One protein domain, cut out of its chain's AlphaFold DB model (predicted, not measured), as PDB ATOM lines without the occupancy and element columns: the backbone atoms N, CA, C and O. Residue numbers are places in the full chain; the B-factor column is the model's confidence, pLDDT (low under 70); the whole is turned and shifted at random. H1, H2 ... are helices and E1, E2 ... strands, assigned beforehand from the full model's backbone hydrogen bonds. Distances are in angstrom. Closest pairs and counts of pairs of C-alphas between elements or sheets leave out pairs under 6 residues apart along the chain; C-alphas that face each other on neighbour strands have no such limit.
ATOM      1  N   SER A  87      12.864  23.711  73.094       96.25
ATOM      2  CA  SER A  87      13.736  24.885  73.034       96.25
ATOM      3  C   SER A  87      13.338  25.999  74.009       96.25
ATOM      4  O   SER A  87      14.225  26.708  74.479       96.25
ATOM      5  N   ALA A  88      12.057  26.106  74.387       95.38
ATOM      6  CA  ALA A  88      11.602  27.060  75.397       95.38
ATOM      7  C   ALA A  88      12.187  26.755  76.788       95.38
ATOM      8  O   ALA A  88      12.501  27.669  77.540       95.38
ATOM      9  N   PHE A  89      12.417  25.475  77.094       96.50
ATOM     10  CA  PHE A  89      13.006  25.016  78.357       96.50
ATOM     11  C   PHE A  89      14.527  24.868  78.290       96.50
ATOM     12  O   PHE A  89      15.157  24.555  79.292       96.50
ATOM     13  N   LEU A  90      15.137  25.085  77.125       96.12
ATOM     14  CA  LEU A  90      16.591  25.132  77.000       96.12
ATOM     15  C   LEU A  90      17.095  26.571  76.894       96.12
ATOM     16  O   LEU A  90      18.091  26.900  77.515       96.12
ATOM     17  N   ASN A  91      16.427  27.443  76.144       96.62
ATOM     18  CA  ASN A  91      16.934  28.785  75.833       96.62
ATOM     19  C   ASN A  91      15.843  29.869  75.894       96.62
ATOM     20  O   ASN A  91      15.918  30.869  75.175       96.62
ATOM     21  N   GLY A  92      14.790  29.643  76.683       95.06
ATOM     22  CA  GLY A  92      13.636  30.531  76.795       95.06
ATOM     23  C   GLY A  92      13.420  31.087  78.198       95.06
ATOM     24  O   GLY A  92      14.097  30.732  79.162       95.06
ATOM     25  N   GLU A  93      12.451  31.989  78.296       93.94
ATOM     26  CA  GLU A  93      11.919  32.451  79.572       93.94
ATOM     27  C   GLU A  93      10.758  31.545  79.988       93.94
ATOM     28  O   GLU A  93       9.841  31.326  79.197       93.94
ATOM     29  N   VAL A  94      10.808  31.024  81.212       94.50
ATOM     30  CA  VAL A  94       9.796  30.110  81.754       94.50
ATOM     31  C   VAL A  94       9.415  30.518  83.169       94.50
ATOM     32  O   VAL A  94      10.225  31.086  83.903       94.50
ATOM     33  N   ILE A  95       8.187  30.198  83.567       93.25
ATOM     34  CA  ILE A  95       7.775  30.252  84.970       93.25
ATOM     35  C   ILE A  95       8.013  28.867  85.566       93.25
ATOM     36  O   ILE A  95       7.368  27.905  85.159       93.25
ATOM     37  N   VAL A  96       8.964  28.752  86.493       91.06
ATOM     38  CA  VAL A  96       9.301  27.466  87.120       91.06
ATOM     39  C   VAL A  96       8.237  27.054  88.150       91.06
ATOM     40  O   VAL A  96       7.467  27.901  88.608       91.06
ATOM     41  N   PRO A  97       8.177  25.768  88.548       87.94
ATOM     42  CA  PRO A  97       7.323  25.341  89.656       87.94
ATOM     43  C   PRO A  97       7.628  26.134  90.935       87.94
ATOM     44  O   PRO A  97       8.758  26.576  91.136       87.94
ATOM     45  N   GLU A  98       6.645  26.284  91.825       84.31
ATOM     46  CA  GLU A  98       6.773  27.101  93.047       84.31
ATOM     47  C   GLU A  98       7.955  26.661  93.927       84.31
ATOM     48  O   GLU A  98       8.642  27.483  94.521       84.31
ATOM     49  N   GLN A  99       8.267  25.363  93.931       79.12
ATOM     50  CA  GLN A  99       9.384  24.769  94.673       79.12
ATOM     51  C   GLN A  99      10.761  25.215  94.144       79.12
ATOM     52  O   GLN A  99      11.774  25.057  94.824       79.12
ATOM     53  N   CYS A 100      10.798  25.741  92.922       82.56
ATOM     54  CA  CYS A 100      11.976  26.262  92.240       82.56
ATOM     55  C   CYS A 100      11.992  27.785  92.158       82.56
ATOM     56  O   CYS A 100      13.035  28.357  91.837       82.56
ATOM     57  N   ALA A 101      10.842  28.424  92.388       82.25
ATOM     58  CA  ALA A 101      10.720  29.863  92.340       82.25
ATOM     59  C   ALA A 101      11.608  30.470  93.427       82.25
ATOM     60  O   ALA A 101      11.550  30.114  94.606       82.25
ATOM     61  N   TRP A 102      12.475  31.383  93.007       76.06
ATOM     62  CA  TRP A 102      13.181  32.262  93.927       76.06
ATOM     63  C   TRP A 102      12.151  33.238  94.508       76.06
ATOM     64  O   TRP A 102      11.036  33.317  94.005       76.06
ATOM     65  N   ASN A 103      12.463  34.003  95.552       64.75
ATOM     66  CA  ASN A 103      11.495  34.935  96.162       64.75
ATOM     67  C   ASN A 103      11.080  36.113  95.232       64.75
ATOM     68  O   ASN A 103      10.695  37.173  95.720       64.75
ATOM     69  N   ASN A 104      11.210  35.972  93.907       61.28
ATOM     70  CA  ASN A 104      10.599  36.840  92.920       61.28
ATOM     71  C   ASN A 104       9.111  36.480  92.782       61.28
ATOM     72  O   ASN A 104       8.750  35.316  92.650       61.28
ATOM     73  N   ASP A 105       8.241  37.490  92.785       59.34
ATOM     74  CA  ASP A 105       6.780  37.338  92.905       59.34
ATOM     75  C   ASP A 105       6.095  36.523  91.776       59.34
ATOM     76  O   ASP A 105       4.880  36.342  91.798       59.34
ATOM     77  N   GLU A 106       6.842  36.010  90.790       76.69
ATOM     78  CA  GLU A 106       6.300  35.277  89.638       76.69
ATOM     79  C   GLU A 106       7.053  33.986  89.265       76.69
ATOM     80  O   GLU A 106       6.647  33.330  88.310       76.69
ATOM     81  N   GLY A 107       8.154  33.613  89.937       84.31
ATOM     82  CA  GLY A 107       8.909  32.391  89.593       84.31
ATOM     83  C   GLY A 107       9.487  32.370  88.170       84.31
ATOM     84  O   GLY A 107       9.770  31.313  87.612       84.31
ATOM     85  N   ARG A 108       9.638  33.537  87.541       91.25
ATOM     86  CA  ARG A 108      10.109  33.678  86.159       91.25
ATOM     87  C   ARG A 108      11.632  33.609  86.095       91.25
ATOM     88  O   ARG A 108      12.310  34.327  86.831       91.25
ATOM     89  N   VAL A 109      12.164  32.786  85.195       91.50
ATOM     90  CA  VAL A 109      13.607  32.624  84.963       91.50
ATOM     91  C   VAL A 109      13.910  32.603  83.466       91.50
ATOM     92  O   VAL A 109      13.118  32.099  82.671       91.50
ATOM     93  N   THR A 110      15.073  33.116  83.072       93.38
ATOM     94  CA  THR A 110      15.590  32.965  81.705       93.38
ATOM     95  C   THR A 110      16.609  31.836  81.681       93.38
ATOM     96  O   THR A 110      17.674  31.963  82.282       93.38
ATOM     97  N   LEU A 111      16.282  30.742  80.996       94.88
ATOM     98  CA  LEU A 111      17.158  29.586  80.841       94.88
ATOM     99  C   LEU A 111      18.127  29.801  79.676       94.88
ATOM    100  O   LEU A 111      17.750  30.303  78.618       94.88
ATOM    101  N   VAL A 112      19.370  29.375  79.874       96.38
ATOM    102  CA  VAL A 112      20.404  29.259  78.843       96.38
ATOM    103  C   VAL A 112      20.971  27.849  78.927       96.38
ATOM    104  O   VAL A 112      21.439  27.434  79.985       96.38
ATOM    105  N   ASP A 113      20.876  27.095  77.836       96.06
ATOM    106  CA  ASP A 113      21.171  25.658  77.781       96.06
ATOM    107  C   ASP A 113      20.544  24.842  78.936       96.06
ATOM    108  O   ASP A 113      21.144  23.922  79.490       96.06
ATOM    109  N   GLY A 114      19.311  25.191  79.309       94.62
ATOM    110  CA  GLY A 114      18.531  24.548  80.366       94.62
ATOM    111  C   GLY A 114      18.927  24.976  81.776       94.62
ATOM    112  O   GLY A 114      18.461  24.376  82.738       94.62
ATOM    113  N   PHE A 115      19.769  25.994  81.929       94.06
ATOM    114  CA  PHE A 115      20.264  26.454  83.218       94.06
ATOM    115  C   PHE A 115      19.908  27.919  83.466       94.06
ATOM    116  O   PHE A 115      20.034  28.760  82.577       94.06
ATOM    117  N   ALA A 116      19.516  28.240  84.694       92.00
ATOM    118  CA  ALA A 116      19.482  29.610  85.182       92.00
ATOM    119  C   ALA A 116      19.985  29.654  86.622       92.00
ATOM    120  O   ALA A 116      19.737  28.741  87.410       92.00
ATOM    121  N   SER A 117      20.668  30.734  86.978       89.25
ATOM    122  CA  SER A 117      21.086  30.994  88.347       89.25
ATOM    123  C   SER A 117      20.908  32.456  88.700       89.25
ATOM    124  O   SER A 117      20.980  33.336  87.841       89.25
ATOM    125  N   VAL A 118      20.709  32.697  89.987       84.06
ATOM    126  CA  VAL A 118      20.768  34.019  90.590       84.06
ATOM    127  C   VAL A 118      21.774  33.961  91.730       84.06
ATOM    128  O   VAL A 118      21.742  33.054  92.558       84.06
ATOM    129  N   ASP A 119      22.692  34.919  91.737       81.06
ATOM    130  CA  ASP A 119      23.668  35.096  92.802       81.06
ATOM    131  C   ASP A 119      23.317  36.390  93.538       81.06
ATOM    132  O   ASP A 119      23.537  37.487  93.024       81.06
ATOM    133  N   GLU A 120      22.753  36.266  94.738       76.06
ATOM    134  CA  GLU A 120      22.623  37.377  95.681       76.06
ATOM    135  C   GLU A 120      23.707  37.218  96.757       76.06
ATOM    136  O   GLU A 120      24.025  36.097  97.135       76.06
ATOM    137  N   ASP A 121      24.291  38.313  97.256       71.38
ATOM    138  CA  ASP A 121      25.546  38.369  98.046       71.38
ATOM    139  C   ASP A 121      25.777  37.273  99.121       71.38
ATOM    140  O   ASP A 121      26.919  36.993  99.492       71.38
ATOM    141  N   VAL A 122      24.714  36.666  99.653       70.31
ATOM    142  CA  VAL A 122      24.735  35.619 100.692       70.31
ATOM    143  C   VAL A 122      24.174  34.260 100.254       70.31
ATOM    144  O   VAL A 122      24.408  33.274 100.955       70.31
ATOM    145  N   TYR A 123      23.481  34.176  99.118       70.81
ATOM    146  CA  TYR A 123      22.890  32.944  98.601       70.81
ATOM    147  C   TYR A 123      22.975  32.917  97.082       70.81
ATOM    148  O   TYR A 123      22.458  33.795  96.396       70.81
ATOM    149  N   SER A 124      23.570  31.857  96.557       77.12
ATOM    150  CA  SER A 124      23.354  31.480  95.175       77.12
ATOM    151  C   SER A 124      22.131  30.560  95.099       77.12
ATOM    152  O   SER A 124      21.794  29.841  96.049       77.12
ATOM    153  N   MET A 125      21.415  30.624  93.989       81.69
ATOM    154  CA  MET A 125      20.297  29.742  93.677       81.69
ATOM    155  C   MET A 125      20.398  29.361  92.207       81.69
ATOM    156  O   MET A 125      20.861  30.148  91.381       81.69
ATOM    157  N   SER A 126      19.979  28.151  91.863       86.62
ATOM    158  CA  SER A 126      20.020  27.695  90.478       86.62
ATOM    159  C   SER A 126      18.891  26.739  90.166       86.62
ATOM    160  O   SER A 126      18.482  25.951  91.013       86.62
ATOM    161  N   VAL A 127      18.457  26.757  88.917       90.19
ATOM    162  CA  VAL A 127      17.550  25.781  88.333       90.19
ATOM    163  C   VAL A 127      18.216  25.166  87.109       90.19
ATOM    164  O   VAL A 127      18.838  25.856  86.303       90.19
ATOM    165  N   THR A 128      18.126  23.847  86.991       91.44
ATOM    166  CA  THR A 128      18.632  23.088  85.845       91.44
ATOM    167  C   THR A 128      17.536  22.184  85.309       91.44
ATOM    168  O   THR A 128      16.987  21.376  86.050       91.44
ATOM    169  N   VAL A 129      17.255  22.258  84.016       92.69
ATOM    170  CA  VAL A 129      16.421  21.285  83.316       92.69
ATOM    171  C   VAL A 129      17.221  20.000  83.148       92.69
ATOM    172  O   VAL A 129      18.256  19.972  82.486       92.69
ATOM    173  N   ARG A 130      16.755  18.927  83.785       88.94
ATOM    174  CA  ARG A 130      17.382  17.601  83.708       88.94
ATOM    175  C   ARG A 130      16.886  16.832  82.497       88.94
ATOM    176  O   ARG A 130      17.680  16.220  81.792       88.94
ATOM    177  N   GLN A 131      15.570  16.833  82.294       89.62
ATOM    178  CA  GLN A 131      14.894  16.034  81.276       89.62
ATOM    179  C   GLN A 131      13.613  16.716  80.823       89.62
ATOM    180  O   GLN A 131      12.942  17.382  81.613       89.62
ATOM    181  N   THR A 132      13.244  16.486  79.563       92.75
ATOM    182  CA  THR A 132      11.928  16.851  79.049       92.75
ATOM    183  C   THR A 132      11.311  15.692  78.279       92.75
ATOM    184  O   THR A 132      12.014  14.889  77.666       92.75
ATOM    185  N   ALA A 133       9.986  15.601  78.299       93.62
ATOM    186  CA  ALA A 133       9.235  14.685  77.454       93.62
ATOM    187  C   ALA A 133       7.878  15.293  77.103       93.62
ATOM    188  O   ALA A 133       7.319  16.072  77.872       93.62
ATOM    189  N   VAL A 134       7.327  14.909  75.952       95.50
ATOM    190  CA  VAL A 134       5.914  15.162  75.656       95.50
ATOM    191  C   VAL A 134       5.112  13.988  76.192       95.50
ATOM    192  O   VAL A 134       5.370  12.847  75.813       95.50
ATOM    193  N   VAL A 135       4.157  14.271  77.070       93.62
ATOM    194  CA  VAL A 135       3.261  13.294  77.694       93.62
ATOM    195  C   VAL A 135       1.820  13.680  77.395       93.62
ATOM    196  O   VAL A 135       1.521  14.862  77.252       93.62
ATOM    197  N   THR A 136       0.915  12.709  77.317       93.81
ATOM    198  CA  THR A 136      -0.512  12.984  77.108       93.81
ATOM    199  C   THR A 136      -1.278  12.644  78.375       93.81
ATOM    200  O   THR A 136      -1.316  11.483  78.781       93.81
ATOM    201  N   LEU A 137      -1.900  13.651  78.986       92.38
ATOM    202  CA  LEU A 137      -2.695  13.518  80.205       92.38
ATOM    203  C   LEU A 137      -4.125  13.954  79.892       92.38
ATOM    204  O   LEU A 137      -4.328  15.067  79.412       92.38
ATOM    205  N   ALA A 138      -5.107  13.079  80.136       91.12
ATOM    206  CA  ALA A 138      -6.515  13.335  79.795       91.12
ATOM    207  C   ALA A 138      -6.684  13.904  78.365       91.12
ATOM    208  O   ALA A 138      -7.267  14.969  78.166       91.12
ATOM    209  N   ASP A 139      -6.088  13.218  77.382       90.06
ATOM    210  CA  ASP A 139      -6.089  13.577  75.952       90.06
ATOM    211  C   ASP A 139      -5.447  14.930  75.589       90.06
ATOM    212  O   ASP A 139      -5.484  15.345  74.431       90.06
ATOM    213  N   THR A 140      -4.804  15.600  76.547       92.75
ATOM    214  CA  THR A 140      -4.096  16.867  76.335       92.75
ATOM    215  C   THR A 140      -2.586  16.626  76.373       92.75
ATOM    216  O   THR A 140      -2.095  16.018  77.331       92.75
ATOM    217  N   PRO A 141      -1.821  17.043  75.348       94.94
ATOM    218  CA  PRO A 141      -0.374  16.916  75.372       94.94
ATOM    219  C   PRO A 141       0.244  18.023  76.233       94.94
ATOM    220  O   PRO A 141      -0.012  19.206  76.031       94.94
ATOM    221  N   TYR A 142       1.117  17.627  77.148       95.88
ATOM    222  CA  TYR A 142       1.922  18.512  77.979       95.88
ATOM    223  C   TYR A 142       3.398  18.246  77.721       95.88
ATOM    224  O   TYR A 142       3.801  17.111  77.449       95.88
ATOM    225  N   ARG A 143       4.234  19.269  77.883       96.00
ATOM    226  CA  ARG A 143       5.659  19.048  78.104       96.00
ATOM    227  C   ARG A 143       5.896  18.854  79.593       96.00
ATOM    228  O   ARG A 143       5.745  19.787  80.373       96.00
ATOM    229  N   ALA A 144       6.268  17.640  79.971       93.94
ATOM    230  CA  ALA A 144       6.790  17.339  81.291       93.94
ATOM    231  C   ALA A 144       8.263  17.760  81.349       93.94
ATOM    232  O   ALA A 144       9.046  17.393  80.466       93.94
ATOM    233  N   VAL A 145       8.632  18.532  82.367       93.31
ATOM    234  CA  VAL A 145       9.985  19.069  82.556       93.31
ATOM    235  C   VAL A 145      10.442  18.778  83.971       93.31
ATOM    236  O   VAL A 145       9.810  19.217  84.929       93.31
ATOM    237  N   VAL A 146      11.546  18.044  84.085       90.12
ATOM    238  CA  VAL A 146      12.214  17.782  85.360       90.12
ATOM    239  C   VAL A 146      13.174  18.931  85.636       90.12
ATOM    240  O   VAL A 146      14.180  19.080  84.937       90.12
ATOM    241  N   PHE A 147      12.878  19.722  86.658       88.56
ATOM    242  CA  PHE A 147      13.761  20.768  87.154       88.56
ATOM    243  C   PHE A 147      14.503  20.280  88.386       88.56
ATOM    244  O   PHE A 147      13.886  19.756  89.304       88.56
ATOM    245  N   SER A 148      15.811  20.504  88.412       85.88
ATOM    246  CA  SER A 148      16.647  20.384  89.599       85.88
ATOM    247  C   SER A 148      16.872  21.769  90.167       85.88
ATOM    248  O   SER A 148      17.454  22.624  89.494       85.88
ATOM    249  N   CYS A 149      16.368  21.997  91.371       82.94
ATOM    250  CA  CYS A 149      16.277  23.320  91.965       82.94
ATOM    251  C   CYS A 149      17.110  23.380  93.233       82.94
ATOM    252  O   CYS A 149      17.007  22.528  94.115       82.94
ATOM    253  N   TRP A 150      17.961  24.394  93.294       80.88
ATOM    254  CA  TRP A 150      18.869  24.641  94.395       80.88
ATOM    255  C   TRP A 150      18.611  26.035  94.954       80.88
ATOM    256  O   TRP A 150      18.641  27.022  94.217       80.88
ATOM    257  N   GLY A 151      18.353  26.107  96.258       68.25
ATOM    258  CA  GLY A 151      18.135  27.355  96.978       68.25
ATOM    259  C   GLY A 151      19.007  27.394  98.225       68.25
ATOM    260  O   GLY A 151      18.736  26.656  99.166       68.25
ATOM    261  N   GLY A 152      20.061  28.221  98.215       56.38
ATOM    262  CA  GLY A 152      20.837  28.642  99.388       56.38
ATOM    263  C   GLY A 152      20.975  27.619 100.526       56.38
ATOM    264  O   GLY A 152      20.310  27.735 101.553       56.38
ATOM    265  N   GLY A 153      21.857  26.625 100.379       56.28
ATOM    266  CA  GLY A 153      22.095  25.574 101.382       56.28
ATOM    267  C   GLY A 153      22.551  24.250 100.757       56.28
ATOM    268  O   GLY A 153      23.003  24.224  99.620       56.28
ATOM    269  N   ASN A 154      22.417  23.124 101.472       53.00
ATOM    270  CA  ASN A 154      22.726  21.774 100.946       53.00
ATOM    271  C   ASN A 154      21.497  21.058 100.343       53.00
ATOM    272  O   ASN A 154      21.491  19.832 100.204       53.00
ATOM    273  N   LEU A 155      20.427  21.799 100.053       58.12
ATOM    274  CA  LEU A 155      19.152  21.236  99.627       58.12
ATOM    275  C   LEU A 155      18.984  21.430  98.117       58.12
ATOM    276  O   LEU A 155      18.890  22.555  97.633       58.12
ATOM    277  N   VAL A 156      18.996  20.312  97.392       66.31
ATOM    278  CA  VAL A 156      18.584  20.212  95.987       66.31
ATOM    279  C   VAL A 156      17.343  19.335  95.971       66.31
ATOM    280  O   VAL A 156      17.352  18.272  96.598       66.31
ATOM    281  N   TYR A 157      16.308  19.766  95.260       70.88
ATOM    282  CA  TYR A 157      15.124  18.953  95.011       70.88
ATOM    283  C   TYR A 157      14.835  18.927  93.516       70.88
ATOM    284  O   TYR A 157      14.911  19.961  92.849       70.88
ATOM    285  N   ASP A 158      14.497  17.743  93.014       79.62
ATOM    286  CA  ASP A 158      13.984  17.581  91.662       79.62
ATOM    287  C   ASP A 158      12.442  17.626  91.707       79.62
ATOM    288  O   ASP A 158      11.818  16.972  92.547       79.62
ATOM    289  N   VAL A 159      11.829  18.395  90.806       82.56
ATOM    290  CA  VAL A 159      10.370  18.543  90.659       82.56
ATOM    291  C   VAL A 159       9.976  18.451  89.186       82.56
ATOM    292  O   VAL A 159      10.742  18.853  88.308       82.56
ATOM    293  N   ILE A 160       8.779  17.932  88.900       88.56
ATOM    294  CA  ILE A 160       8.237  17.872  87.536       88.56
ATOM    295  C   ILE A 160       7.117  18.897  87.366       88.56
ATOM    296  O   ILE A 160       6.107  18.843  88.066       88.56
ATOM    297  N   GLY A 161       7.276  19.795  86.393       91.69
ATOM    298  CA  GLY A 161       6.196  20.654  85.905       91.69
ATOM    299  C   GLY A 161       5.642  20.146  84.574       91.69
ATOM    300  O   GLY A 161       6.413  19.712  83.716       91.69
ATOM    301  N   PHE A 162       4.325  20.218  84.389       94.19
ATOM    302  CA  PHE A 162       3.651  19.867  83.136       94.19
ATOM    303  C   PHE A 162       3.081  21.132  82.497       94.19
ATOM    304  O   PHE A 162       2.207  21.780  83.070       94.19
ATOM    305  N   TYR A 163       3.581  21.471  81.311       95.62
ATOM    306  CA  TYR A 163       3.274  22.722  80.619       95.62
ATOM    307  C   TYR A 163       2.477  22.462  79.349       95.62
ATOM    308  O   TYR A 163       2.885  21.663  78.504       95.62
ATOM    309  N   ASP A 164       1.364  23.163  79.210       95.38
ATOM    310  CA  ASP A 164       0.625  23.362  77.964       95.38
ATOM    311  C   ASP A 164       1.003  24.700  77.292       95.38
ATOM    312  O   ASP A 164       0.917  24.817  76.072       95.38
ATOM    313  N   ASP A 165       1.521  25.659  78.066       93.94
ATOM    314  CA  ASP A 165       2.155  26.905  77.624       93.94
ATOM    315  C   ASP A 165       3.448  27.158  78.425       93.94
ATOM    316  O   ASP A 165       3.442  27.154  79.654       93.94
ATOM    317  N   ALA A 166       4.576  27.385  77.742       89.19
ATOM    318  CA  ALA A 166       5.862  27.651  78.395       89.19
ATOM    319  C   ALA A 166       5.957  29.059  79.013       89.19
ATOM    320  O   ALA A 166       6.796  29.287  79.884       89.19
ATOM    321  N   ALA A 167       5.116  30.004  78.575       89.88
ATOM    322  CA  ALA A 167       5.065  31.360  79.120       89.88
ATOM    323  C   ALA A 167       4.184  31.472  80.380       89.88
ATOM    324  O   ALA A 167       4.177  32.522  81.034       89.88
ATOM    325  N   ALA A 168       3.445  30.410  80.708       92.62
ATOM    326  CA  ALA A 168       2.566  30.309  81.862       92.62
ATOM    327  C   ALA A 168       3.187  29.417  82.957       92.62
ATOM    328  O   ALA A 168       4.106  28.640  82.680       92.62
ATOM    329  N   PRO A 169       2.699  29.504  84.210       93.00
ATOM    330  CA  PRO A 169       3.031  28.514  85.227       93.00
ATOM    331  C   PRO A 169       2.619  27.106  84.765       93.00
ATOM    332  O   PRO A 169       1.662  26.981  83.995       93.00
ATOM    333  N   PRO A 170       3.276  26.043  85.257       92.94
ATOM    334  CA  PRO A 170       2.898  24.674  84.917       92.94
ATOM    335  C   PRO A 170       1.417  24.425  85.234       92.94
ATOM    336  O   PRO A 170       0.972  24.632  86.365       92.94
ATOM    337  N   ALA A 171       0.670  23.958  84.234       92.62
ATOM    338  CA  ALA A 171      -0.757  23.660  84.334       92.62
ATOM    339  C   ALA A 171      -1.048  22.537  85.334       92.62
ATOM    340  O   ALA A 171      -2.072  22.550  86.017       92.62
ATOM    341  N   ILE A 172      -0.132  21.571  85.435       88.69
ATOM    342  CA  ILE A 172      -0.140  20.555  86.484       88.69
ATOM    343  C   ILE A 172       1.216  20.610  87.180       88.69
ATOM    344  O   ILE A 172       2.270  20.486  86.552       88.69
ATOM    345  N   GLN A 173       1.173  20.786  88.495       77.12
ATOM    346  CA  GLN A 173       2.308  20.572  89.379       77.12
ATOM    347  C   GLN A 173       2.080  19.276  90.131       77.12
ATOM    348  O   GLN A 173       0.953  18.966  90.522       77.12
ATOM    349  N   THR A 174       3.142  18.509  90.324       67.75
ATOM    350  CA  THR A 174       3.060  17.307  91.137       67.75
ATOM    351  C   THR A 174       3.780  17.540  92.447       67.75
ATOM    352  O   THR A 174       4.883  18.078  92.484       67.75
ATOM    353  N   ASP A 175       3.190  17.029  93.523       59.81
ATOM    354  CA  ASP A 175       3.894  16.843  94.793       59.81
ATOM    355  C   ASP A 175       4.890  15.672  94.718       59.81
ATOM    356  O   ASP A 175       5.359  15.184  95.748       59.81
ATOM    357  N   ILE A 176       5.206  15.179  93.509       61.09
ATOM    358  CA  ILE A 176       6.248  14.179  93.302       61.09
ATOM    359  C   ILE A 176       7.580  14.893  93.520       61.09
ATOM    360  O   ILE A 176       8.233  15.377  92.599       61.09
ATOM    361  N   GLN A 177       7.951  14.971  94.789       57.03
ATOM    362  CA  GLN A 177       9.284  15.315  95.227       57.03
ATOM    363  C   GLN A 177      10.083  14.019  95.223       57.03
ATOM    364  O   GLN A 177       9.795  13.098  95.993       57.03
ATOM    365  N   PHE A 178      11.085  13.930  94.356       57.91
ATOM    366  CA  PHE A 178      12.060  12.848  94.440       57.91
ATOM    367  C   PHE A 178      12.961  13.167  95.631       57.91
ATOM    368  O   PHE A 178      13.878  13.981  95.535       57.91
ATOM    369  N   ALA A 179      12.627  12.597  96.790       41.56
ATOM    370  CA  ALA A 179      13.319  12.832  98.050       41.56
ATOM    371  C   ALA A 179      13.838  11.520  98.651       41.56
ATOM    372  O   ALA A 179      13.123  10.519  98.725       41.56
ATOM    373  N   ALA A 180      15.086  11.551  99.117       35.22
ATOM    374  CA  ALA A 180      15.728  10.425  99.769       35.22
ATOM    375  C   ALA A 180      15.380  10.441 101.254       35.22
ATOM    376  O   ALA A 180      15.822  11.310 102.002       35.22
ATOM    377  N   GLY A 181      14.629   9.436 101.688       35.41
ATOM    378  CA  GLY A 181      14.596   9.014 103.082       35.41
ATOM    379  C   GLY A 181      13.653   9.785 104.011       35.41
ATOM    380  O   GLY A 181      13.083  10.817 103.661       35.41
ATOM    381  N   PRO A 182      13.438   9.238 105.222       38.28
ATOM    382  CA  PRO A 182      12.229   9.485 106.012       38.28
ATOM    383  C   PRO A 182      12.152  10.863 106.688       38.28
ATOM    384  O   PRO A 182      11.116  11.186 107.265       38.28
ATOM    385  N   TYR A 183      13.206  11.682 106.619       38.09
ATOM    386  CA  TYR A 183      13.233  13.046 107.154       38.09
ATOM    387  C   TYR A 183      14.069  13.925 106.218       38.09
ATOM    388  O   TYR A 183      15.286  13.787 106.156       38.09
ATOM    389  N   GLN A 184      13.404  14.800 105.464       47.62
ATOM    390  CA  GLN A 184      13.997  15.669 104.445       47.62
ATOM    391  C   GLN A 184      15.274  16.384 104.935       47.62
ATOM    392  O   GLN A 184      15.183  17.152 105.890       47.62
ATOM    393  N   SER A 185      16.449  16.154 104.318       32.94
ATOM    394  CA  SER A 185      17.567  17.128 104.212       32.94
ATOM    395  C   SER A 185      18.886  16.544 103.671       32.94
ATOM    396  O   SER A 185      19.888  16.513 104.381       32.94
ATOM    397  N   ASN A 186      18.938  16.167 102.392       33.06
ATOM    398  CA  ASN A 186      20.162  16.240 101.582       33.06
ATOM    399  C   ASN A 186      19.920  15.756 100.156       33.06
ATOM    400  O   ASN A 186      19.380  14.681  99.929       33.06
ATOM    401  N   ALA A 187      20.344  16.605  99.225       35.03
ATOM    402  CA  ALA A 187      20.219  16.502  97.782       35.03
ATOM    403  C   ALA A 187      20.204  15.069  97.217       35.03
ATOM    404  O   ALA A 187      21.252  14.433  97.107       35.03
ATOM    405  N   ILE A 188      19.037  14.630  96.732       38.91
ATOM    406  CA  ILE A 188      19.013  13.760  95.558       38.91
ATOM    407  C   ILE A 188      19.408  14.667  94.404       38.91
ATOM    408  O   ILE A 188      18.640  15.516  93.962       38.91
ATOM    409  N   SER A 189      20.644  14.532  93.946       42.16
ATOM    410  CA  SER A 189      20.883  14.814  92.543       42.16
ATOM    411  C   SER A 189      20.467  13.569  91.789       42.16
ATOM    412  O   SER A 189      20.911  12.482  92.143       42.16
ATOM    413  N   ALA A 190      19.678  13.781  90.742       48.19
ATOM    414  CA  ALA A 190      19.574  12.918  89.584       48.19
ATOM    415  C   ALA A 190      18.326  12.026  89.497       48.19
ATOM    416  O   ALA A 190      18.343  10.809  89.687       48.19
ATOM    417  N   VAL A 191      17.309  12.589  88.849       54.38
ATOM    418  CA  VAL A 191      16.802  11.920  87.643       54.38
ATOM    419  C   VAL A 191      17.960  11.747  86.630       54.38
ATOM    420  O   VAL A 191      18.100  12.509  85.677       54.38
ATOM    421  N   GLU A 192      18.836  10.763  86.858       58.22
ATOM    422  CA  GLU A 192      19.845  10.278  85.889       58.22
ATOM    423  C   GLU A 192      19.278   9.165  84.989       58.22
ATOM    424  O   GLU A 192      19.979   8.628  84.136       58.22
ATOM    425  N   GLY A 193      18.000   8.811  85.165       63.28
ATOM    426  CA  GLY A 193      17.319   7.769  84.400       63.28
ATOM    427  C   GLY A 193      16.633   8.295  83.141       63.28
ATOM    428  O   GLY A 193      17.221   9.024  82.347       63.28
ATOM    429  N   SER A 194      15.376   7.915  82.918       79.19
ATOM    430  CA  SER A 194      14.611   8.340  81.743       79.19
ATOM    431  C   SER A 194      13.177   8.699  82.097       79.19
ATOM    432  O   SER A 194      12.478   7.871  82.678       79.19
ATOM    433  N   LEU A 195      12.734   9.873  81.662       87.12
ATOM    434  CA  LEU A 195      11.336  10.260  81.554       87.12
ATOM    435  C   LEU A 195      10.801   9.816  80.187       87.12
ATOM    436  O   LEU A 195      11.260  10.288  79.146       87.12
ATOM    437  N   LYS A 196       9.845   8.885  80.177       91.56
ATOM    438  CA  LYS A 196       9.265   8.329  78.946       91.56
ATOM    439  C   LYS A 196       7.743   8.417  78.980       91.56
ATOM    440  O   LYS A 196       7.156   8.067  79.999       91.56
ATOM    441  N   PRO A 197       7.082   8.827  77.889       93.12
ATOM    442  CA  PRO A 197       5.629   8.789  77.836       93.12
ATOM    443  C   PRO A 197       5.118   7.346  77.859       93.12
ATOM    444  O   PRO A 197       5.679   6.466  77.203       93.12
ATOM    445  N   ILE A 198       4.021   7.133  78.581       94.88
ATOM    446  CA  ILE A 198       3.194   5.923  78.524       94.88
ATOM    447  C   ILE A 198       1.738   6.339  78.280       94.88
ATOM    448  O   ILE A 198       1.417   7.527  78.226       94.88
ATOM    449  N   GLU A 199       0.840   5.374  78.109       93.56
ATOM    450  CA  GLU A 199      -0.588   5.673  77.984       93.56
ATOM    451  C   GLU A 199      -1.113   6.346  79.264       93.56
ATOM    452  O   GLU A 199      -0.984   5.802  80.358       93.56
ATOM    453  N   GLY A 200      -1.678   7.550  79.123       91.00
ATOM    454  CA  GLY A 200      -2.266   8.301  80.235       91.00
ATOM    455  C   GLY A 200      -1.271   8.780  81.297       91.00
ATOM    456  O   GLY A 200      -1.692   9.091  82.410       91.00
ATOM    457  N   GLY A 201       0.033   8.828  81.005       92.50
ATOM    458  CA  GLY A 201       1.031   9.148  82.020       92.50
ATOM    459  C   GLY A 201       2.477   9.124  81.535       92.50
ATOM    460  O   GLY A 201       2.772   9.330  80.354       92.50
ATOM    461  N   PHE A 202       3.393   8.856  82.463       92.44
ATOM    462  CA  PHE A 202       4.817   8.702  82.172       92.44
ATOM    463  C   PHE A 202       5.468   7.610  83.023       92.44
ATOM    464  O   PHE A 202       5.087   7.369  84.164       92.44
ATOM    465  N   HIS A 203       6.485   6.972  82.460       92.38
ATOM    466  CA  HIS A 203       7.435   6.141  83.178       92.38
ATOM    467  C   HIS A 203       8.640   6.992  83.574       92.38
ATOM    468  O   HIS A 203       9.152   7.765  82.756       92.38
ATOM    469  N   LEU A 204       9.106   6.827  84.806       87.94
ATOM    470  CA  LEU A 204      10.284   7.510  85.315       87.94
ATOM    471  C   LEU A 204      11.240   6.518  85.960       87.94
ATOM    472  O   LEU A 204      10.821   5.662  86.732       87.94
ATOM    473  N   GLN A 205      12.527   6.719  85.699       87.44
ATOM    474  CA  GLN A 205      13.624   6.062  86.398       87.44
ATOM    475  C   GLN A 205      14.499   7.116  87.085       87.44
ATOM    476  O   GLN A 205      14.810   8.146  86.479       87.44
ATOM    477  N   TRP A 206      14.904   6.857  88.325       83.62
ATOM    478  CA  TRP A 206      15.721   7.757  89.138       83.62
ATOM    479  C   TRP A 206      16.752   6.990  89.973       83.62
ATOM    480  O   TRP A 206      16.598   5.796  90.242       83.62
ATOM    481  N   VAL A 207      17.809   7.692  90.374       79.44
ATOM    482  CA  VAL A 207      18.775   7.228  91.381       79.44
ATOM    483  C   VAL A 207      18.569   8.018  92.675       79.44
ATOM    484  O   VAL A 207      17.778   8.963  92.712       79.44
ATOM    485  N   GLY A 208      19.226   7.616  93.760       76.00
ATOM    486  CA  GLY A 208      19.009   8.234  95.067       76.00
ATOM    487  C   GLY A 208      17.760   7.720  95.791       76.00
ATOM    488  O   GLY A 208      17.250   8.388  96.687       76.00
ATOM    489  N   GLU A 209      17.231   6.549  95.419       79.44
ATOM    490  CA  GLU A 209      16.122   5.931  96.150       79.44
ATOM    491  C   GLU A 209      16.607   5.490  97.534       79.44
ATOM    492  O   GLU A 209      17.610   4.787  97.670       79.44
ATOM    493  N   PHE A 210      15.868   5.864  98.576       76.62
ATOM    494  CA  PHE A 210      16.158   5.392  99.923       76.62
ATOM    495  C   PHE A 210      15.683   3.951 100.097       76.62
ATOM    496  O   PHE A 210      14.484   3.665 100.058       76.62
ATOM    497  N   LEU A 211      16.623   3.043 100.325       81.44
ATOM    498  CA  LEU A 211      16.331   1.634 100.539       81.44
ATOM    499  C   LEU A 211      16.242   1.309 102.035       81.44
ATOM    500  O   LEU A 211      16.840   1.997 102.860       81.44
ATOM    501  N   PRO A 212      15.591   0.198 102.426       82.81
ATOM    502  CA  PRO A 212      15.633  -0.280 103.812       82.81
ATOM    503  C   PRO A 212      17.060  -0.499 104.352       82.81
ATOM    504  O   PRO A 212      17.301  -0.436 105.553       82.81
ATOM    505  N   THR A 213      18.036  -0.746 103.475       81.19
ATOM    506  CA  THR A 213      19.461  -0.851 103.830       81.19
ATOM    507  C   THR A 213      20.101   0.484 104.214       81.19
ATOM    508  O   THR A 213      21.148   0.480 104.864       81.19
ATOM    509  N   ASP A 214      19.466   1.607 103.879       75.56
ATOM    510  CA  ASP A 214      19.935   2.960 104.176       75.56
ATOM    511  C   ASP A 214      19.468   3.465 105.550       75.56
ATOM    512  O   ASP A 214      19.851   4.556 105.961       75.56
ATOM    513  N   GLU A 215      18.698   2.690 106.326       74.50
ATOM    514  CA  GLU A 215      18.200   3.101 107.654       74.50
ATOM    515  C   GLU A 215      19.304   3.591 108.607       74.50
ATOM    516  O   GLU A 215      19.080   4.476 109.433       74.50
ATOM    517  N   ALA A 216      20.521   3.051 108.481       75.88
ATOM    518  CA  ALA A 216      21.672   3.457 109.288       75.88
ATOM    519  C   ALA A 216      22.261   4.826 108.888       75.88
ATOM    520  O   ALA A 216      23.112   5.360 109.602       75.88
ATOM    521  N   CYS A 217      21.848   5.375 107.748       69.19
ATOM    522  CA  CYS A 217      22.327   6.623 107.186       69.19
ATOM    523  C   CYS A 217      21.208   7.291 106.377       69.19
ATOM    524  O   CYS A 217      21.064   7.062 105.177       69.19
ATOM    525  N   SER A 218      20.476   8.207 107.017       62.25
ATOM    526  CA  SER A 218      19.416   9.008 106.380       62.25
ATOM    527  C   SER A 218      19.886   9.796 105.150       62.25
ATOM    528  O   SER A 218      19.068  10.264 104.375       62.25
ATOM    529  N   ALA A 219      21.201   9.929 104.994       63.06
ATOM    530  CA  ALA A 219      21.886  10.644 103.937       63.06
ATOM    531  C   ALA A 219      22.334   9.790 102.745       63.06
ATOM    532  O   ALA A 219      22.825  10.347 101.769       63.06
ATOM    533  N   CYS A 220      22.293   8.462 102.862       69.31
ATOM    534  CA  CYS A 220      23.080   7.610 101.977       69.31
ATOM    535  C   CYS A 220      22.353   7.206 100.695       69.31
ATOM    536  O   CYS A 220      23.058   6.949  99.729       69.31
ATOM    537  N   ALA A 221      21.012   7.200 100.676       74.50
ATOM    538  CA  ALA A 221      20.184   7.128  99.464       74.50
ATOM    539  C   ALA A 221      20.782   6.255  98.341       74.50
ATOM    540  O   ALA A 221      21.042   6.735  97.242       74.50
ATOM    541  N   THR A 222      21.122   5.001  98.646       78.62
ATOM    542  CA  THR A 222      22.044   4.215  97.802       78.62
ATOM    543  C   THR A 222      21.337   3.411  96.710       78.62
ATOM    544  O   THR A 222      21.961   2.621  95.995       78.62
ATOM    545  N   GLY A 223      20.017   3.541  96.621       81.50
ATOM    546  CA  GLY A 223      19.196   2.828  95.666       81.50
ATOM    547  C   GLY A 223      18.945   3.585  94.374       81.50
ATOM    548  O   GLY A 223      19.173   4.783  94.236       81.50
ATOM    549  N   ALA A 224      18.364   2.850  93.446       85.06
ATOM    550  CA  ALA A 224      17.700   3.365  92.271       85.06
ATOM    551  C   ALA A 224      16.291   2.782  92.202       85.06
ATOM    552  O   ALA A 224      15.978   1.771  92.846       85.06
ATOM    553  N   ALA A 225      15.428   3.439  91.443       85.19
ATOM    554  CA  ALA A 225      14.057   3.010  91.290       85.19
ATOM    555  C   ALA A 225      13.462   3.437  89.952       85.19
ATOM    556  O   ALA A 225      13.957   4.329  89.264       85.19
ATOM    557  N   GLU A 226      12.386   2.754  89.586       89.38
ATOM    558  CA  GLU A 226      11.545   3.101  88.452       89.38
ATOM    559  C   GLU A 226      10.077   2.885  88.807       89.38
ATOM    560  O   GLU A 226       9.758   2.057  89.664       89.38
ATOM    561  N   ALA A 227       9.188   3.648  88.178       89.44
ATOM    562  CA  ALA A 227       7.748   3.522  88.357       89.44
ATOM    563  C   ALA A 227       6.981   4.138  87.183       89.44
ATOM    564  O   ALA A 227       7.477   5.029  86.487       89.44
ATOM    565  N   ASP A 228       5.737   3.695  87.033       92.00
ATOM    566  CA  ASP A 228       4.761   4.281  86.127       92.00
ATOM    567  C   ASP A 228       3.840   5.222  86.911       92.00
ATOM    568  O   ASP A 228       3.238   4.834  87.916       92.00
ATOM    569  N   PHE A 229       3.713   6.455  86.432       91.19
ATOM    570  CA  PHE A 229       2.861   7.500  86.984       91.19
ATOM    571  C   PHE A 229       1.688   7.721  86.035       91.19
ATOM    572  O   PHE A 229       1.861   8.281  84.950       91.19
ATOM    573  N   VAL A 230       0.493   7.287  86.435       92.25
ATOM    574  CA  VAL A 230      -0.717   7.327  85.598       92.25
ATOM    575  C   VAL A 230      -1.671   8.399  86.107       92.25
ATOM    576  O   VAL A 230      -2.005   8.435  87.287       92.25
ATOM    577  N   TRP A 231      -2.113   9.287  85.223       92.75
ATOM    578  CA  TRP A 231      -3.010  10.384  85.571       92.75
ATOM    579  C   TRP A 231      -4.441   9.894  85.787       92.75
ATOM    580  O   TRP A 231      -5.061   9.341  84.878       92.75
ATOM    581  N   ASN A 232      -4.999  10.161  86.968       89.69
ATOM    582  CA  ASN A 232      -6.372   9.780  87.317       89.69
ATOM    583  C   ASN A 232      -7.403  10.912  87.128       89.69
ATOM    584  O   ASN A 232      -8.579  10.738  87.445       89.69
ATOM    585  N   GLY A 233      -6.974  12.077  86.627       88.81
ATOM    586  CA  GLY A 233      -7.799  13.285  86.509       88.81
ATOM    587  C   GLY A 233      -7.496  14.362  87.554       88.81
ATOM    588  O   GLY A 233      -7.920  15.501  87.377       88.81
ATOM    589  N   SER A 234      -6.763  14.021  88.617       86.94
ATOM    590  CA  SER A 234      -6.408  14.956  89.696       86.94
ATOM    591  C   SER A 234      -4.983  14.787  90.216       86.94
ATOM    592  O   SER A 234      -4.322  15.775  90.524       86.94
ATOM    593  N   THR A 235      -4.500  13.549  90.297       86.19
ATOM    594  CA  THR A 235      -3.158  13.194  90.759       86.19
ATOM    595  C   THR A 235      -2.594  12.070  89.893       86.19
ATOM    596  O   THR A 235      -3.285  11.510  89.034       86.19
ATOM    597  N   PHE A 236      -1.329  11.721  90.128       87.31
ATOM    598  CA  PHE A 236      -0.724  10.530  89.546       87.31
ATOM    599  C   PHE A 236      -0.823   9.350  90.508       87.31
ATOM    600  O   PHE A 236      -0.339   9.424  91.638       87.31
ATOM    601  N   ASP A 237      -1.411   8.257  90.041       88.56
ATOM    602  CA  ASP A 237      -1.312   6.966  90.702       88.56
ATOM    603  C   ASP A 237       0.050   6.351  90.365       88.56
ATOM    604  O   ASP A 237       0.441   6.273  89.197       88.56
ATOM    605  N   VAL A 238       0.783   5.918  91.393       88.75
ATOM    606  CA  VAL A 238       2.088   5.268  91.228       88.75
ATOM    607  C   VAL A 238       1.883   3.763  91.134       88.75
ATOM    608  O   VAL A 238       1.378   3.128  92.062       88.75
ATOM    609  N   THR A 239       2.303   3.177  90.020       87.75
ATOM    610  CA  THR A 239       2.184   1.743  89.742       87.75
ATOM    611  C   THR A 239       3.521   1.173  89.282       87.75
ATOM    612  O   THR A 239       4.448   1.915  88.965       87.75
ATOM    613  N   ASN A 240       3.652  -0.157  89.312       91.75
ATOM    614  CA  ASN A 240       4.855  -0.874  88.870       91.75
ATOM    615  C   ASN A 240       6.168  -0.357  89.487       91.75
ATOM    616  O   ASN A 240       7.221  -0.460  88.867       91.75
ATOM    617  N   LYS A 241       6.117   0.190  90.712       88.31
ATOM    618  CA  LYS A 241       7.317   0.690  91.379       88.31
ATOM    619  C   LYS A 241       8.262  -0.467  91.693       88.31
ATOM    620  O   LYS A 241       7.892  -1.399  92.411       88.31
ATOM    621  N   VAL A 242       9.492  -0.361  91.210       90.44
ATOM    622  CA  VAL A 242      10.592  -1.276  91.518       90.44
ATOM    623  C   VAL A 242      11.748  -0.464  92.083       90.44
ATOM    624  O   VAL A 242      12.034   0.630  91.609       90.44
ATOM    625  N   THR A 243      12.410  -1.001  93.104       87.94
ATOM    626  CA  THR A 243      13.589  -0.396  93.738       87.94
ATOM    627  C   THR A 243      14.720  -1.416  93.777       87.94
ATOM    628  O   THR A 243      14.477  -2.586  94.087       87.94
ATOM    629  N   TRP A 244      15.955  -1.000  93.522       89.19
ATOM    630  CA  TRP A 244      17.132  -1.865  93.583       89.19
ATOM    631  C   TRP A 244      18.346  -1.116  94.120       89.19
ATOM    632  O   TRP A 244      18.400   0.108  94.107       89.19
ATOM    633  N   GLN A 245      19.333  -1.870  94.600       88.44
ATOM    634  CA  GLN A 245      20.626  -1.322  94.993       88.44
ATOM    635  C   GLN A 245      21.393  -0.889  93.743       88.44
ATOM    636  O   GLN A 245      21.574  -1.705  92.833       88.44
ATOM    637  N   GLU A 246      21.879   0.348  93.710       74.56
ATOM    638  CA  GLU A 246      22.796   0.769  92.654       74.56
ATOM    639  C   GLU A 246      24.117  -0.008  92.804       74.56
ATOM    640  O   GLU A 246      24.682  -0.095  93.898       74.56
TER     641      GLU A 246
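What this domain is: This is residues 87 to 246 of the 248 residues of an uncharacterized protein of Actinomyces sp. CtC 72 (UniProt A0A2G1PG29). Look for a sandwich of two strongly twisted sheets, E3 E4 E5 E6 and E7 E8 E9 E10, partly face to face with their strands crossed at 40 degrees. The short helix H1 and the small hairpin E1 E2 lie beside the first sheet, and a long link of 31 residues leads from E6 to the second sheet. The printed part has 160 residues, with one named helix and then ten named strands, mostly strand; both large sheets are antiparallel in the order named. The whole is compact, with a radius of gyration of the C-alphas of 15.7 A and spans of 45 by 41 by 25 A.

Where its parts are: Find C-alpha 87 at (13.736, 24.885, 73.034), where H1, residues 87 to 91, begins. After it come E1, residues 93 to 95, and E2, residues 108 to 110. E3 is residues 115 to 120. From C-alpha 123 at (22.890, 32.944, 98.601), E4 runs 37.0 A to residue 137 and bends by 76 degrees at residue 134. E5, residues 140 to 151, is 32.1 A long, and E6, residues 156 to 163, is 21.8 A. Further on are E7, residues 195 to 198, and E8, residues 201 to 209, which bends by 56 degrees at residue 206. E9, residues 223 to 231, is 25.5 A long; E10, residues 236 to 245, bends by 61 degrees at residue 240 and ends at (20.626, -1.322, 94.993).

How they stand to each other: Each large sheet is a meander, each strand the antiparallel neighbour of the one before. In the first, look for N 118 and O 125 at 2.9 A between E3 and E4, N 135 and O 142 at 2.9 A between E4 and E5, and N 147 and O 159 at 2.8 A between E5 and E6. In the second, N 196 and O 203 are 2.9 A apart between E7 and E8, N 206 and O 225 2.9 A between E8 and E9, and N 226 and O 242 3.0 A between E9 and E10. Between the sheets, the closest C-alphas of E4 and E7 are those of Val 135 and Pro 197, 5.1 A apart. E6 and E8 are apart. H1 only grazes the first sheet, with residues 89 to 91; its O i to N i+4 pair is within hydrogen-bond range. In the hairpin E1 and E2, N 94 and O 109 are 2.9 A apart.

The domain as a whole: The C-alphas farthest apart, of Asp 121 and Glu 199, are 46.4 A from each other. The printed part has no cut. The links E1 to E2, E6 to E7 and E8 to E9 are long. The model's pLDDT is under 70 at residues 103 to 105, 151 to 156, 174 to 193 and 217 to 220.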